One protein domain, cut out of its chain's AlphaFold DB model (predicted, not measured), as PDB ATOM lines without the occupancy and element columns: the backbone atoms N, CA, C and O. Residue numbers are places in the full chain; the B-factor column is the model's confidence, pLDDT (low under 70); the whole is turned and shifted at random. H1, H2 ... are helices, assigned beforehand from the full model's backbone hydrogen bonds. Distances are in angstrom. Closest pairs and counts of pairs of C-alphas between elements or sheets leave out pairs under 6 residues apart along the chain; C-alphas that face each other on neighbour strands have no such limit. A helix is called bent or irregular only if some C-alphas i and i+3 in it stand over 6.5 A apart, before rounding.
ATOM      1  N   ARG A  93     247.229 263.608 163.895       94.00
ATOM      2  CA  ARG A  93     248.078 264.478 164.727       94.00
ATOM      3  C   ARG A  93     247.664 265.948 164.605       94.00
ATOM      4  O   ARG A  93     247.511 266.628 165.616       94.00
ATOM      5  N   ARG A  94     247.431 266.434 163.380       92.44
ATOM      6  CA  ARG A  94     246.956 267.809 163.139       92.44
ATOM      7  C   ARG A  94     245.583 268.066 163.761       92.44
ATOM      8  O   ARG A  94     245.409 269.118 164.365       92.44
ATOM      9  N   SER A  95     244.646 267.121 163.657       88.88
ATOM     10  CA  SER A  95     243.316 267.233 164.272       88.88
ATOM     11  C   SER A  95     243.425 267.378 165.786       88.88
ATOM     12  O   SER A  95     242.923 268.351 166.335       88.88
ATOM     13  N   LYS A  96     244.195 266.501 166.447       94.12
ATOM     14  CA  LYS A  96     244.410 266.553 167.905       94.12
ATOM     15  C   LYS A  96     244.987 267.898 168.357       94.12
ATOM     16  O   LYS A  96     244.578 268.429 169.385       94.12
ATOM     17  N   ILE A  97     245.925 268.462 167.594       92.44
ATOM     18  CA  ILE A  97     246.496 269.788 167.883       92.44
ATOM     19  C   ILE A  97     245.435 270.882 167.734       92.44
ATOM     20  O   ILE A  97     245.339 271.759 168.589       92.44
ATOM     21  N   ILE A  98     244.629 270.838 166.672       86.06
ATOM     22  CA  ILE A  98     243.561 271.817 166.439       86.06
ATOM     23  C   ILE A  98     242.528 271.759 167.568       86.06
ATOM     24  O   ILE A  98     242.188 272.808 168.110       86.06
ATOM     25  N   ASP A  99     242.105 270.567 167.984       82.12
ATOM     26  CA  ASP A  99     241.144 270.380 169.078       82.12
ATOM     27  C   ASP A  99     241.699 270.888 170.424       82.12
ATOM     28  O   ASP A  99     241.008 271.550 171.204       82.12
ATOM     29  N   LYS A 100     242.993 270.668 170.688       93.44
ATOM     30  CA  LYS A 100     243.678 271.263 171.850       93.44
ATOM     31  C   LYS A 100     243.734 272.795 171.765       93.44
ATOM     32  O   LYS A 100     243.501 273.485 172.753       93.44
ATOM     33  N   LEU A 101     244.004 273.360 170.589       87.69
ATOM     34  CA  LEU A 101     244.053 274.814 170.406       87.69
ATOM     35  C   LEU A 101     242.675 275.470 170.547       87.69
ATOM     36  O   LEU A 101     242.570 276.546 171.139       87.69
ATOM     37  N   THR A 102     241.613 274.850 170.031       77.38
ATOM     38  CA  THR A 102     240.244 275.374 170.160       77.38
ATOM     39  C   THR A 102     239.785 275.348 171.616       77.38
ATOM     40  O   THR A 102     239.284 276.359 172.112       77.38
ATOM     41  N   THR A 103     240.053 274.260 172.342       83.38
ATOM     42  CA  THR A 103     239.732 274.145 173.775       83.38
ATOM     43  C   THR A 103     240.509 275.145 174.638       83.38
ATOM     44  O   THR A 103     239.913 275.801 175.500       83.38
ATOM     45  N   LEU A 104     241.807 275.348 174.380       87.75
ATOM     46  CA  LEU A 104     242.611 276.371 175.064       87.75
ATOM     47  C   LEU A 104     242.120 277.792 174.762       87.75
ATOM     48  O   LEU A 104     241.990 278.610 175.676       87.75
ATOM     49  N   LYS A 105     241.790 278.085 173.500       86.00
ATOM     50  CA  LYS A 105     241.222 279.379 173.096       86.00
ATOM     51  C   LYS A 105     239.905 279.658 173.820       86.00
ATOM     52  O   LYS A 105     239.695 280.773 174.302       86.00
ATOM     53  N   ASP A 106     239.040 278.657 173.941       81.25
ATOM     54  CA  ASP A 106     237.780 278.767 174.675       81.25
ATOM     55  C   ASP A 106     237.991 278.934 176.183       81.25
ATOM     56  O   ASP A 106     237.265 279.701 176.824       81.25
ATOM     57  N   ARG A 107     239.008 278.281 176.762       85.62
ATOM     58  CA  ARG A 107     239.418 278.496 178.159       85.62
ATOM     59  C   ARG A 107     239.868 279.939 178.387       85.62
ATOM     60  O   ARG A 107     239.335 280.598 179.274       85.62
ATOM     61  N   LEU A 108     240.744 280.464 177.533       86.81
ATOM     62  CA  LEU A 108     241.225 281.846 177.622       86.81
ATOM     63  C   LEU A 108     240.085 282.867 177.460       86.81
ATOM     64  O   LEU A 108     240.007 283.850 178.197       86.81
ATOM     65  N   LYS A 109     239.158 282.633 176.518       84.00
ATOM     66  CA  LYS A 109     237.955 283.470 176.349       84.00
ATOM     67  C   LYS A 109     237.052 283.441 177.591       84.00
ATOM     68  O   LYS A 109     236.413 284.451 177.887       84.00
ATOM     69  N   ARG A 110     236.940 282.308 178.297       84.38
ATOM     70  CA  ARG A 110     236.196 282.211 179.572       84.38
ATOM     71  C   ARG A 110     236.896 282.982 180.686       84.38
ATOM     72  O   ARG A 110     236.264 283.808 181.334       84.38
ATOM     73  N   GLU A 111     238.202 282.799 180.834       87.00
ATOM     74  CA  GLU A 111     238.989 283.466 181.872       87.00
ATOM     75  C   GLU A 111     238.945 284.997 181.743       87.00
ATOM     76  O   GLU A 111     238.676 285.702 182.713       87.00
ATOM     77  N   ARG A 112     239.110 285.522 180.520       87.00
ATOM     78  CA  ARG A 112     238.989 286.965 180.248       87.00
ATOM     79  C   ARG A 112     237.614 287.516 180.625       87.00
ATOM     80  O   ARG A 112     237.534 288.614 181.166       87.00
ATOM     81  N   ARG A 113     236.538 286.768 180.358       84.50
ATOM     82  CA  ARG A 113     235.178 287.170 180.745       84.50
ATOM     83  C   ARG A 113     234.999 287.185 182.251       84.50
ATOM     84  O   ARG A 113     234.456 288.164 182.747       84.50
ATOM     85  N   SER A 114     235.467 286.150 182.949       87.06
ATOM     86  CA  SER A 114     235.392 286.109 184.413       87.06
ATOM     87  C   SER A 114     236.073 287.334 185.004       87.06
ATOM     88  O   SER A 114     235.407 288.121 185.659       87.06
ATOM     89  N   LYS A 115     237.329 287.605 184.616       90.06
ATOM     90  CA  LYS A 115     238.086 288.776 185.091       90.06
ATOM     91  C   LYS A 115     237.356 290.102 184.859       90.06
ATOM     92  O   LYS A 115     237.401 290.979 185.713       90.06
ATOM     93  N   ILE A 116     236.703 290.276 183.707       87.50
ATOM     94  CA  ILE A 116     235.928 291.494 183.418       87.50
ATOM     95  C   ILE A 116     234.691 291.576 184.313       87.50
ATOM     96  O   ILE A 116     234.442 292.630 184.888       87.50
ATOM     97  N   ILE A 117     233.930 290.489 184.444       86.62
ATOM     98  CA  ILE A 117     232.734 290.466 185.292       86.62
ATOM     99  C   ILE A 117     233.128 290.727 186.747       86.62
ATOM    100  O   ILE A 117     232.512 291.573 187.376       86.62
ATOM    101  N   ASP A 118     234.185 290.090 187.250       88.56
ATOM    102  CA  ASP A 118     234.662 290.254 188.627       88.56
ATOM    103  C   ASP A 118     235.085 291.710 188.902       88.56
ATOM    104  O   ASP A 118     234.721 292.288 189.929       88.56
ATOM    105  N   LYS A 119     235.762 292.361 187.941       91.88
ATOM    106  CA  LYS A 119     236.071 293.802 188.008       91.88
ATOM    107  C   LYS A 119     234.810 294.668 188.039       91.88
ATOM    108  O   LYS A 119     234.731 295.586 188.849       91.88
ATOM    109  N   LEU A 120     233.825 294.389 187.183       90.00
ATOM    110  CA  LEU A 120     232.566 295.145 187.141       90.00
ATOM    111  C   LEU A 120     231.734 294.953 188.416       90.00
ATOM    112  O   LEU A 120     231.144 295.914 188.904       90.00
ATOM    113  N   THR A 121     231.735 293.746 188.985       87.06
ATOM    114  CA  THR A 121     231.123 293.456 190.286       87.06
ATOM    115  C   THR A 121     231.820 294.248 191.395       87.06
ATOM    116  O   THR A 121     231.153 294.891 192.201       87.06
ATOM    117  N   THR A 122     233.158 294.288 191.396       91.69
ATOM    118  CA  THR A 122     233.948 295.053 192.380       91.69
ATOM    119  C   THR A 122     233.657 296.555 192.310       91.69
ATOM    120  O   THR A 122     233.534 297.216 193.338       91.69
ATOM    121  N   LEU A 123     233.494 297.096 191.099       92.94
ATOM    122  CA  LEU A 123     233.167 298.505 190.865       92.94
ATOM    123  C   LEU A 123     231.690 298.853 191.119       92.94
ATOM    124  O   LEU A 123     231.317 300.012 190.947       92.94
ATOM    125  N   LYS A 124     230.853 297.879 191.510       88.19
ATOM    126  CA  LYS A 124     229.391 298.029 191.633       88.19
ATOM    127  C   LYS A 124     228.777 298.663 190.386       88.19
ATOM    128  O   LYS A 124     227.996 299.613 190.456       88.19
ATOM    129  N   ASP A 125     229.173 298.155 189.219       90.44
ATOM    130  CA  ASP A 125     228.637 298.628 187.949       90.44
ATOM    131  C   ASP A 125     227.104 298.530 187.947       90.44
ATOM    132  O   ASP A 125     226.530 297.473 188.208       90.44
ATOM    133  N   ARG A 126     226.432 299.636 187.604       85.25
ATOM    134  CA  ARG A 126     224.966 299.788 187.682       85.25
ATOM    135  C   ARG A 126     224.192 298.732 186.880       85.25
ATOM    136  O   ARG A 126     222.988 298.568 187.092       85.25
ATOM    137  N   LEU A 127     224.827 298.085 185.903       78.94
ATOM    138  CA  LEU A 127     224.228 297.026 185.101       78.94
ATOM    139  C   LEU A 127     224.494 295.645 185.699       78.94
ATOM    140  O   LEU A 127     223.557 294.855 185.797       78.94
ATOM    141  N   VAL A 128     225.743 295.355 186.066       82.69
ATOM    142  CA  VAL A 128     226.139 294.044 186.612       82.69
ATOM    143  C   VAL A 128     225.552 293.816 188.005       82.69
ATOM    144  O   VAL A 128     225.105 292.709 188.284       82.69
ATOM    145  N   ASP A 129     225.438 294.869 188.815       84.12
ATOM    146  CA  ASP A 129     224.873 294.853 190.175       84.12
ATOM    147  C   ASP A 129     223.394 294.414 190.223       84.12
ATOM    148  O   ASP A 129     222.877 294.011 191.258       84.12
ATOM    149  N   LYS A 130     222.693 294.447 189.082       84.94
ATOM    150  CA  LYS A 130     221.290 294.010 188.977       84.94
ATOM    151  C   LYS A 130     221.119 292.500 188.831       84.94
ATOM    152  O   LYS A 130     219.984 292.030 188.881       84.94
ATOM    153  N   PHE A 131     222.195 291.765 188.567       79.69
ATOM    154  CA  PHE A 131     222.153 290.316 188.407       79.69
ATOM    155  C   PHE A 131     222.593 289.641 189.703       79.69
ATOM    156  O   PHE A 131     223.585 290.039 190.307       79.69
ATOM    157  N   TYR A 132     221.891 288.579 190.096       82.25
ATOM    158  CA  TYR A 132     222.361 287.707 191.170       82.25
ATOM    159  C   TYR A 132     223.617 286.947 190.722       82.25
ATOM    160  O   TYR A 132     223.756 286.607 189.543       82.25
ATOM    161  N   ASP A 133     224.505 286.610 191.660       80.75
ATOM    162  CA  ASP A 133     225.734 285.866 191.349       80.75
ATOM    163  C   ASP A 133     225.451 284.542 190.619       80.75
ATOM    164  O   ASP A 133     226.157 284.188 189.671       80.75
ATOM    165  N   ASP A 134     224.367 283.849 190.976       79.44
ATOM    166  CA  ASP A 134     223.948 282.615 190.307       79.44
ATOM    167  C   ASP A 134     223.490 282.824 188.856       79.44
ATOM    168  O   ASP A 134     223.652 281.929 188.027       79.44
ATOM    169  N   GLU A 135     222.988 284.010 188.503       77.88
ATOM    170  CA  GLU A 135     222.644 284.360 187.119       77.88
ATOM    171  C   GLU A 135     223.886 284.713 186.286       77.88
ATOM    172  O   GLU A 135     223.908 284.507 185.068       77.88
ATOM    173  N   LEU A 136     224.948 285.204 186.932       78.19
ATOM    174  CA  LEU A 136     226.228 285.513 186.289       78.19
ATOM    175  C   LEU A 136     227.130 284.282 186.139       78.19
ATOM    176  O   LEU A 136     227.954 284.238 185.219       78.19
ATOM    177  N   ARG A 137     226.963 283.258 186.989       78.19
ATOM    178  CA  ARG A 137     227.742 282.007 186.939       78.19
ATOM    179  C   ARG A 137     227.760 281.372 185.544       78.19
ATOM    180  O   ARG A 137     228.867 281.153 185.054       78.19
ATOM    181  N   PRO A 138     226.629 281.160 184.843       74.44
ATOM    182  CA  PRO A 138     226.636 280.609 183.488       74.44
ATOM    183  C   PRO A 138     227.435 281.452 182.485       74.44
ATOM    184  O   PRO A 138     228.042 280.917 181.563       74.44
ATOM    185  N   VAL A 139     227.486 282.775 182.655       72.56
ATOM    186  CA  VAL A 139     228.238 283.670 181.758       72.56
ATOM    187  C   VAL A 139     229.748 283.600 182.029       72.56
ATOM    188  O   VAL A 139     230.544 283.693 181.081       72.56
ATOM    189  N   ARG A 140     230.129 283.405 183.302       74.12
ATOM    190  CA  ARG A 140     231.514 283.206 183.761       74.12
ATOM    191  C   ARG A 140     232.054 281.828 183.357       74.12
ATOM    192  O   ARG A 140     233.153 281.734 182.814       74.12
ATOM    193  N   THR A 141     231.287 280.762 183.585       72.62
ATOM    194  CA  THR A 141     231.773 279.378 183.455       72.62
ATOM    195  C   THR A 141     231.428 278.728 182.117       72.62
ATOM    196  O   THR A 141     232.218 277.923 181.612       72.62
ATOM    197  N   GLU A 142     230.304 279.093 181.495       67.94
ATOM    198  CA  GLU A 142     229.815 278.433 180.288       67.94
ATOM    199  C   GLU A 142     230.107 279.244 179.013       67.94
ATOM    200  O   GLU A 142     229.914 280.460 178.906       67.94
ATOM    201  N   ASN A 143     230.570 278.549 177.970       64.50
ATOM    202  CA  ASN A 143     230.761 279.139 176.641       64.50
ATOM    203  C   ASN A 143     229.465 279.146 175.804       64.50
ATOM    204  O   ASN A 143     229.475 279.565 174.651       64.50
ATOM    205  N   ARG A 144     228.339 278.688 176.377       59.31
ATOM    206  CA  ARG A 144     227.077 278.430 175.657       59.31
ATOM    207  C   ARG A 144     226.394 279.685 175.098       59.31
ATOM    208  O   ARG A 144     225.525 279.549 174.242       59.31
TER     209      ARG A 144
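Overview. This is residues 93 to 144 of the 316 residues of an uncharacterized protein of Rhizophagus irregularis (strain DAOM 197198w) (UniProt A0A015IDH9). One long, unbent helix, H1, makes the length of a rod, and the short helix H2 folds back along it as a lopsided helical hairpin. Residues 93 to 105 of H1 stick out free beyond the hairpin. The printed part has 52 residues with two named helices, H1 then H2, and no named strand; the class is all helix. It is only just loose, close to extended, with a radius of gyration of the C-alphas of 14.5 A and spans of 48 by 17 by 11 A.

Along the chain. H1, residues 93 to 122, runs 43.6 A from C-alpha 93 at (248.078, 264.478, 164.727) to C-alpha 122 at (233.948, 295.053, 192.380). H2, residues 133 to 141, ends at C-alpha 141 at (231.773, 279.378, 183.455), 11.9 A from its first C-alpha. H2 is only just irregular: C-alphas 135 and 138 are 6.6 A apart.

Arrangement. H1 touches H2 with residues 110 to 117 alone; the closest C-alphas, of Ser 114 and Arg 140, are 4.9 A apart. The two form a helical hairpin, running opposite ways at a shallow tilt of 29 degrees. In H1 every O i to N i+4 pair is within hydrogen-bond range; in H2, 3 of 5 are.

Size, cuts and confidence. The C-alphas farthest apart, of Arg 93 and Arg 126, are 48.0 A apart. The printed part has no cut, and the link from H1 to H2 is short, with 10 residues. Mean pLDDT of the printed part is 83.8; residues 142 to 144 are under 70.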